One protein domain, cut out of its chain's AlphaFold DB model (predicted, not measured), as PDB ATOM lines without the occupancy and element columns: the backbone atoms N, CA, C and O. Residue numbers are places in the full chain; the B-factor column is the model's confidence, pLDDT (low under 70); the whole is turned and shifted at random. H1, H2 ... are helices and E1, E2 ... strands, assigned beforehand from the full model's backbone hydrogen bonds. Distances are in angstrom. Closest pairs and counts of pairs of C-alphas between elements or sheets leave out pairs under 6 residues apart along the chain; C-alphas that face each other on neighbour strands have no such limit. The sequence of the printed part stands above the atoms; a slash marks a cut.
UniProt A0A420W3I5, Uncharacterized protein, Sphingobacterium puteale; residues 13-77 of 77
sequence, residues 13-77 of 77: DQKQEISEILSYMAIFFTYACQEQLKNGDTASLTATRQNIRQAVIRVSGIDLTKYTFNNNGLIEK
ATOM      1  N   ASP A  13     118.984 111.081 102.410       83.62
ATOM      2  CA  ASP A  13     117.928 110.833 101.422       83.62
ATOM      3  C   ASP A  13     117.371 112.150 100.865       83.62
ATOM      4  O   ASP A  13     117.288 112.324  99.654       83.62
ATOM      5  N   GLN A  14     117.111 113.132 101.737       77.62
ATOM      6  CA  GLN A  14     116.665 114.467 101.321       77.62
ATOM      7  C   GLN A  14     117.714 115.178 100.462       77.62
ATOM      8  O   GLN A  14     117.370 115.846  99.493       77.62
ATOM      9  N   LYS A  15     119.006 115.043 100.784       74.25
ATOM     10  CA  LYS A  15     120.082 115.606  99.952       74.25
ATOM     11  C   LYS A  15     120.125 114.953  98.578       74.25
ATOM     12  O   LYS A  15     120.355 115.656  97.597       74.25
ATOM     13  N   GLN A  16     119.934 113.639  98.507       76.38
ATOM     14  CA  GLN A  16     119.941 112.909  97.246       76.38
ATOM     15  C   GLN A  16     118.742 113.298  96.376       76.38
ATOM     16  O   GLN A  16     118.937 113.642  95.214       76.38
ATOM     17  N   GLU A  17     117.547 113.367  96.959       77.25
ATOM     18  CA  GLU A  17     116.332 113.843  96.289       77.25
ATOM     19  C   GLU A  17     116.489 115.287  95.785       77.25
ATOM     20  O   GLU A  17     116.231 115.580  94.617       77.25
ATOM     21  N   ILE A  18     117.002 116.193  96.625       78.62
ATOM     22  CA  ILE A  18     117.291 117.578  96.225       78.62
ATOM     23  C   ILE A  18     118.310 117.610  95.083       78.62
ATOM     24  O   ILE A  18     118.128 118.357  94.124       78.62
ATOM     25  N   SER A  19     119.375 116.808  95.154       74.38
ATOM     26  CA  SER A  19     120.399 116.745  94.107       74.38
ATOM     27  C   SER A  19     119.822 116.274  92.771       74.38
ATOM     28  O   SER A  19     120.179 116.805  91.718       74.38
ATOM     29  N   GLU A  20     118.929 115.292  92.803       80.62
ATOM     30  CA  GLU A  20     118.260 114.764  91.618       80.62
ATOM     31  C   GLU A  20     117.311 115.804  91.001       80.62
ATOM     32  O   GLU A  20     117.425 116.120  89.815       80.62
ATOM     33  N   ILE A  21     116.464 116.436  91.820       81.00
ATOM     34  CA  ILE A  21     115.562 117.512  91.385       81.00
ATOM     35  C   ILE A  21     116.353 118.668  90.766       81.00
ATOM     36  O   ILE A  21     116.023 119.130  89.672       81.00
ATOM     37  N   LEU A  22     117.422 119.123  91.427       79.50
ATOM     38  CA  LEU A  22     118.272 120.198  90.912       79.50
ATOM     39  C   LEU A  22     118.927 119.821  89.576       79.50
ATOM     40  O   LEU A  22     119.036 120.676  88.696       79.50
ATOM     41  N   SER A  23     119.310 118.553  89.397       81.75
ATOM     42  CA  SER A  23     119.881 118.059  88.139       81.75
ATOM     43  C   SER A  23     118.855 118.102  87.004       81.75
ATOM     44  O   SER A  23     119.151 118.627  85.929       81.75
ATOM     45  N   TYR A  24     117.623 117.642  87.244       82.50
ATOM     46  CA  TYR A  24     116.546 117.739  86.252       82.50
ATOM     47  C   TYR A  24     116.213 119.192  85.914       82.50
ATOM     48  O   TYR A  24     116.119 119.545  84.738       82.50
ATOM     49  N   MET A  25     116.108 120.061  86.922       82.81
ATOM     50  CA  MET A  25     115.872 121.492  86.712       82.81
ATOM     51  C   MET A  25     116.985 122.129  85.872       82.81
ATOM     52  O   MET A  25     116.686 122.869  84.937       82.81
ATOM     53  N   ALA A  26     118.256 121.810  86.137       84.06
ATOM     54  CA  ALA A  26     119.385 122.312  85.354       84.06
ATOM     55  C   ALA A  26     119.302 121.900  83.873       84.06
ATOM     56  O   ALA A  26     119.569 122.726  82.993       84.06
ATOM     57  N   ILE A  27     118.879 120.665  83.588       88.12
ATOM     58  CA  ILE A  27     118.662 120.176  82.218       88.12
ATOM     59  C   ILE A  27     117.527 120.958  81.546       88.12
ATOM     60  O   ILE A  27     117.731 121.525  80.469       88.12
ATOM     61  N   PHE A  28     116.360 121.058  82.192       86.69
ATOM     62  CA  PHE A  28     115.208 121.792  81.652       86.69
ATOM     63  C   PHE A  28     115.538 123.256  81.363       86.69
ATOM     64  O   PHE A  28     115.230 123.771  80.289       86.69
ATOM     65  N   PHE A  29     116.200 123.926  82.304       87.75
ATOM     66  CA  PHE A  29     116.584 125.325  82.164       87.75
ATOM     67  C   PHE A  29     117.607 125.550  81.058       87.75
ATOM     68  O   PHE A  29     117.497 126.533  80.324       87.75
ATOM     69  N   THR A  30     118.564 124.634  80.907       89.50
ATOM     70  CA  THR A  30     119.525 124.668  79.801       89.50
ATOM     71  C   THR A  30     118.803 124.597  78.464       89.50
ATOM     72  O   THR A  30     119.032 125.447  77.603       89.50
ATOM     73  N   TYR A  31     117.887 123.641  78.311       93.12
ATOM     74  CA  TYR A  31     117.153 123.454  77.062       93.12
ATOM     75  C   TYR A  31     116.238 124.643  76.742       93.12
ATOM     76  O   TYR A  31     116.275 125.173  75.633       93.12
ATOM     77  N   ALA A  32     115.482 125.135  77.731       89.88
ATOM     78  CA  ALA A  32     114.616 126.301  77.565       89.88
ATOM     79  C   ALA A  32     115.406 127.552  77.149       89.88
ATOM     80  O   ALA A  32     115.017 128.247  76.211       89.88
ATOM     81  N   CYS A  33     116.550 127.809  77.797       91.69
ATOM     82  CA  CYS A  33     117.409 128.935  77.436       91.69
ATOM     83  C   CYS A  33     117.978 128.789  76.018       91.69
ATOM     84  O   CYS A  33     118.052 129.784  75.302       91.69
ATOM     85  N   GLN A  34     118.392 127.582  75.613       92.62
ATOM     86  CA  GLN A  34     118.924 127.324  74.271       92.62
ATOM     87  C   GLN A  34     117.879 127.573  73.180       92.62
ATOM     88  O   GLN A  34     118.181 128.259  72.205       92.62
ATOM     89  N   GLU A  35     116.655 127.076  73.355       94.44
ATOM     90  CA  GLU A  35     115.563 127.304  72.402       94.44
ATOM     91  C   GLU A  35     115.190 128.791  72.309       94.44
ATOM     92  O   GLU A  35     115.083 129.336  71.212       94.44
ATOM     93  N   GLN A  36     115.085 129.494  73.439       93.25
ATOM     94  CA  GLN A  36     114.816 130.940  73.452       93.25
ATOM     95  C   GLN A  36     115.928 131.744  72.759       93.25
ATOM     96  O   GLN A  36     115.639 132.657  71.987       93.25
ATOM     97  N   LEU A  37     117.197 131.379  72.985       92.62
ATOM     98  CA  LEU A  37     118.355 131.969  72.301       92.62
ATOM     99  C   LEU A  37     118.293 131.758  70.790       92.62
ATOM    100  O   LEU A  37     118.466 132.708  70.030       92.62
ATOM    101  N   LYS A  38     118.033 130.521  70.360       95.12
ATOM    102  CA  LYS A  38     117.938 130.145  68.946       95.12
ATOM    103  C   LYS A  38     116.819 130.899  68.226       95.12
ATOM    104  O   LYS A  38     116.996 131.284  67.075       95.12
ATOM    105  N   ASN A  39     115.709 131.143  68.916       95.19
ATOM    106  CA  ASN A  39     114.552 131.854  68.375       95.19
ATOM    107  C   ASN A  39     114.653 133.386  68.518       95.19
ATOM    108  O   ASN A  39     113.734 134.096  68.118       95.19
ATOM    109  N   GLY A  40     115.743 133.915  69.089       93.62
ATOM    110  CA  GLY A  40     115.920 135.354  69.306       93.62
ATOM    111  C   GLY A  40     114.968 135.959  70.348       93.62
ATOM    112  O   GLY A  40     114.866 137.183  70.445       93.62
ATOM    113  N   ASP A  41     114.291 135.133  71.152       94.69
ATOM    114  CA  ASP A  41     113.347 135.570  72.183       94.69
ATOM    115  C   ASP A  41     114.090 135.993  73.460       94.69
ATOM    116  O   ASP A  41     114.144 135.307  74.488       94.69
ATOM    117  N   THR A  42     114.717 137.161  73.370       93.12
ATOM    118  CA  THR A  42     115.510 137.756  74.451       93.12
ATOM    119  C   THR A  42     114.675 138.109  75.686       93.12
ATOM    120  O   THR A  42     115.195 138.066  76.808       93.12
ATOM    121  N   ALA A  43     113.384 138.410  75.509       93.12
ATOM    122  CA  ALA A  43     112.469 138.720  76.602       93.12
ATOM    123  C   ALA A  43     112.198 137.473  77.454       93.12
ATOM    124  O   ALA A  43     112.440 137.491  78.666       93.12
ATOM    125  N   SER A  44     111.799 136.363  76.823       92.25
ATOM    126  CA  SER A  44     111.573 135.092  77.522       92.25
ATOM    127  C   SER A  44     112.859 134.530  78.121       92.25
ATOM    128  O   SER A  44     112.834 134.016  79.243       92.25
ATOM    129  N   LEU A  45     114.000 134.685  77.438       89.81
ATOM    130  CA  LEU A  45     115.312 134.305  77.974       89.81
ATOM    131  C   LEU A  45     115.633 135.045  79.277       89.81
ATOM    132  O   LEU A  45     116.088 134.441  80.254       89.81
ATOM    133  N   THR A  46     115.391 136.355  79.303       90.75
ATOM    134  CA  THR A  46     115.642 137.192  80.482       90.75
ATOM    135  C   THR A  46     114.731 136.790  81.637       90.75
ATOM    136  O   THR A  46     115.216 136.563  82.748       90.75
ATOM    137  N   ALA A  47     113.432 136.618  81.376       91.81
ATOM    138  CA  ALA A  47     112.465 136.181  82.380       91.81
ATOM    139  C   ALA A  47     112.802 134.790  82.944       91.81
ATOM    140  O   ALA A  47     112.803 134.591  84.160       91.81
ATOM    141  N   THR A  48     113.172 133.843  82.079       90.12
ATOM    142  CA  THR A  48     113.555 132.478  82.469       90.12
ATOM    143  C   THR A  48     114.761 132.502  83.406       90.12
ATOM    144  O   THR A  48     114.703 131.947  84.503       90.12
ATOM    145  N   ARG A  49     115.827 133.226  83.046       88.56
ATOM    146  CA  ARG A  49     117.025 133.378  83.893       88.56
ATOM    147  C   ARG A  49     116.720 134.027  85.244       88.56
ATOM    148  O   ARG A  49     117.260 133.591  86.263       88.56
ATOM    149  N   GLN A  50     115.857 135.041  85.265       89.19
ATOM    150  CA  GLN A  50     115.431 135.710  86.495       89.19
ATOM    151  C   GLN A  50     114.689 134.737  87.425       89.19
ATOM    152  O   GLN A  50     115.009 134.657  88.612       89.19
ATOM    153  N   ASN A  51     113.749 133.955  86.885       87.94
ATOM    154  CA  ASN A  51     112.971 132.976  87.647       87.94
ATOM    155  C   ASN A  51     113.854 131.869  88.230       87.94
ATOM    156  O   ASN A  51     113.713 131.530  89.404       87.94
ATOM    157  N   ILE A  52     114.813 131.362  87.449       84.69
ATOM    158  CA  ILE A  52     115.798 130.375  87.918       84.69
ATOM    159  C   ILE A  52     116.589 130.938  89.096       84.69
ATOM    160  O   ILE A  52     116.709 130.284  90.130       84.69
ATOM    161  N   ARG A  53     117.089 132.175  88.975       83.69
ATOM    162  CA  ARG A  53     117.831 132.833  90.057       83.69
ATOM    163  C   ARG A  53     116.986 132.941  91.326       83.69
ATOM    164  O   ARG A  53     117.465 132.573  92.392       83.69
ATOM    165  N   GLN A  54     115.739 133.397  91.220       84.19
ATOM    166  CA  GLN A  54     114.842 133.511  92.377       84.19
ATOM    167  C   GLN A  54     114.542 132.150  93.020       84.19
ATOM    168  O   GLN A  54     114.538 132.042  94.246       84.19
ATOM    169  N   ALA A  55     114.352 131.098  92.219       79.25
ATOM    170  CA  ALA A  55     114.160 129.743  92.729       79.25
ATOM    171  C   ALA A  55     115.395 129.243  93.498       79.25
ATOM    172  O   ALA A  55     115.260 128.750  94.617       79.25
ATOM    173  N   VAL A  56     116.599 129.440  92.949       75.88
ATOM    174  CA  VAL A  56     117.861 129.075  93.616       75.88
ATOM    175  C   VAL A  56     118.029 129.827  94.936       75.88
ATOM    176  O   VAL A  56     118.376 129.208  95.942       75.88
ATOM    177  N   ILE A  57     117.732 131.129  94.970       77.75
ATOM    178  CA  ILE A  57     117.773 131.932  96.204       77.75
ATOM    179  C   ILE A  57     116.784 131.386  97.232       77.75
ATOM    180  O   ILE A  57     117.145 131.198  98.389       77.75
ATOM    181  N   ARG A  58     115.546 131.086  96.822       74.94
ATOM    182  CA  ARG A  58     114.502 130.585  97.726       74.94
ATOM    183  C   ARG A  58     114.842 129.220  98.325       74.94
ATOM    184  O   ARG A  58     114.507 128.978  99.478       74.94
ATOM    185  N   VAL A  59     115.484 128.343  97.553       69.75
ATOM    186  CA  VAL A  59     115.863 126.994  98.004       69.75
ATOM    187  C   VAL A  59     117.133 127.020  98.856       69.75
ATOM    188  O   VAL A  59     117.187 126.364  99.891       69.75
ATOM    189  N   SER A  60     118.157 127.768  98.440       71.12
ATOM    190  CA  SER A  60     119.461 127.775  99.123       71.12
ATOM    191  C   SER A  60     119.569 128.799 100.255       71.12
ATOM    192  O   SER A  60     120.444 128.672 101.109       71.12
ATOM    193  N   GLY A  61     118.732 129.839 100.246       70.94
ATOM    194  CA  GLY A  61     118.877 131.020 101.098       70.94
ATOM    195  C   GLY A  61     120.051 131.931 100.714       70.94
ATOM    196  O   GLY A  61     120.258 132.949 101.370       70.94
ATOM    197  N   ILE A  62     120.820 131.592  99.671       70.19
ATOM    198  CA  ILE A  62     122.040 132.302  99.277       70.19
ATOM    199  C   ILE A  62     121.795 133.052  97.966       70.19
ATOM    200  O   ILE A  62     121.582 132.459  96.908       70.19
ATOM    201  N   ASP A  63     121.884 134.379  98.022       79.94
ATOM    202  CA  ASP A  63     121.872 135.235  96.836       79.94
ATOM    203  C   ASP A  63     123.285 135.489  96.323       79.94
ATOM    204  O   ASP A  63     123.907 136.491  96.667       79.94
ATOM    205  N   LEU A  64     123.765 134.600  95.446       70.62
ATOM    206  CA  LEU A  64     125.099 134.657  94.833       70.62
ATOM    207  C   LEU A  64     125.422 135.988  94.134       70.62
ATOM    208  O   LEU A  64     126.591 136.265  93.889       70.62
ATOM    209  N   THR A  65     124.438 136.838  93.816       78.81
ATOM    210  CA  THR A  65     124.736 138.162  93.247       78.81
ATOM    211  C   THR A  65     125.443 139.077  94.246       78.81
ATOM    212  O   THR A  65     126.271 139.896  93.835       78.81
ATOM    213  N   LYS A  66     125.194 138.868  95.542       79.25
ATOM    214  CA  LYS A  66     125.811 139.576  96.668       79.25
ATOM    215  C   LYS A  66     127.169 139.011  97.071       79.25
ATOM    216  O   LYS A  66     127.820 139.581  97.934       79.25
ATOM    217  N   TYR A  67     127.601 137.918  96.447       78.25
ATOM    218  CA  TYR A  67     128.853 137.255  96.776       78.25
ATOM    219  C   TYR A  67     129.816 137.257  95.587       78.25
ATOM    220  O   TYR A  67     129.417 137.327  94.421       78.25
ATOM    221  N   THR A  68     131.106 137.187  95.882       79.44
ATOM    222  CA  THR A  68     132.174 136.903  94.929       79.44
ATOM    223  C   THR A  68     132.945 135.668  95.386       79.44
ATOM    224  O   THR A  68     132.953 135.327  96.567       79.44
ATOM    225  N   PHE A  69     133.559 134.958  94.445       69.50
ATOM    226  CA  PHE A  69     134.392 133.800  94.755       69.50
ATOM    227  C   PHE A  69     135.855 134.236  94.774       69.50
ATOM    228  O   PHE A  69     136.318 134.896  93.843       69.50
ATOM    229  N   ASN A  70     136.588 133.865  95.817       80.56
ATOM    230  CA  ASN A  70     138.039 134.001  95.867       80.56
ATOM    231  C   ASN A  70     138.680 132.671  96.295       80.56
ATOM    232  O   ASN A  70     138.002 131.657  96.461       80.56
ATOM    233  N   ASN A  71     139.997 132.675  96.497       79.75
ATOM    234  CA  ASN A  71     140.748 131.477  96.888       79.75
ATOM    235  C   ASN A  71     140.327 130.886  98.249       79.75
ATOM    236  O   ASN A  71     140.672 129.749  98.548       79.75
ATOM    237  N   ASN A  72     139.568 131.632  99.054       74.69
ATOM    238  CA  ASN A  72     139.051 131.206 100.353       74.69
ATOM    239  C   ASN A  72     137.567 130.794 100.291       74.69
ATOM    240  O   ASN A  72     136.972 130.497 101.327       74.69
ATOM    241  N   GLY A  73     136.971 130.765  99.096       74.75
ATOM    242  CA  GLY A  73     135.577 130.399  98.867       74.75
ATOM    243  C   GLY A  73     134.674 131.597  98.567       74.75
ATOM    244  O   GLY A  73     135.090 132.583  97.959       74.75
ATOM    245  N   LEU A  74     133.405 131.472  98.957       74.62
ATOM    246  CA  LEU A  74     132.361 132.465  98.717       74.62
ATOM    247  C   LEU A  74     132.429 133.578  99.786       74.62
ATOM    248  O   LEU A  74     132.267 133.295 100.971       74.62
ATOM    249  N   ILE A  75     132.653 134.831  99.378       76.31
ATOM    250  CA  ILE A  75     132.711 136.022 100.251       76.31
ATOM    251  C   ILE A  75     131.671 137.064  99.825       76.31
ATOM    252  O   ILE A  75     131.363 137.161  98.641       76.31
ATOM    253  N   GLU A  76     131.114 137.835 100.763       79.81
ATOM    254  CA  GLU A  76     130.224 138.963 100.427       79.81
ATOM    255  C   GLU A  76     130.999 140.053  99.674       79.81
ATOM    256  O   GLU A  76     132.186 140.265  99.932       79.81
ATOM    257  N   LYS A  77     130.338 140.678  98.697       72.75
ATOM    258  CA  LYS A  77     130.863 141.821  97.943       72.75
ATOM    259  C   LYS A  77     130.801 143.109  98.747       72.75
ATOM    260  O   LYS A  77     129.804 143.291  99.479       72.75
TER     261      LYS A  77
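What this domain is: This is residues 13 to 77 of the 77 residues of an uncharacterized protein of Sphingobacterium puteale (UniProt A0A420W3I5). Two long helices, H1 and H2, fold back on each other as a loose helical hairpin, side by side but touching just near the turn that joins them. Beyond the other end of H2, a short link leads to a small hairpin of two strands, E1 and E2, set away from H1. The printed part has 65 residues, with two named helices followed by two named strands, H1 H2 E1 E2, and its class is mostly helix. The sheet has the order E1 - E2 and is antiparallel. The whole is loose, with a radius of gyration of the C-alphas of 14.4 A and spans of 40 by 34 by 21 A.

How they stand to each other: E1, residues 67 to 70, and E2, residues 73 to 76, form a hairpin with an angle of 142 degrees between their directions. N 68 and O 75 are 2.8 A apart and N 75 and O 68 are 2.9 A apart, both within hydrogen-bond range. H2, residues 42 to 60, is apart from E2. H1, residues 13 to 38, is apart from both strands. H1 touches H2 with its residues 29 to 37 alone; their closest C-alphas, those of Gln 36 and Leu 45, are 5.7 A apart. These helices form a helical hairpin, running opposite ways at a shallow tilt of 11 degrees. In H1 and H2 every O i to N i+4 pair is within hydrogen-bond range.

Where its parts are: E1 begins at C-alpha 67 (128.853, 137.255, 96.776), and E2 ends at C-alpha 76 (130.224, 138.963, 100.427). From first to last C-alpha, E1 measures 9.8 A and E2 10.2 A. H2 measures 26.9 A. H1, 37.8 A long, begins at C-alpha 13 (117.928, 110.833, 101.422).

The domain as a whole: The two C-alphas farthest apart, those of Asp 13 and Gly 40, are 40.5 A apart. The printed part has no cut and ends at residue 77, the chain's last residue. The links H1 to H2 and E1 to E2 are tight, and the link H2 to E1, with 6 residues, is short. The mean pLDDT of the printed part is 82.9; residues 59 and 69 are under 70.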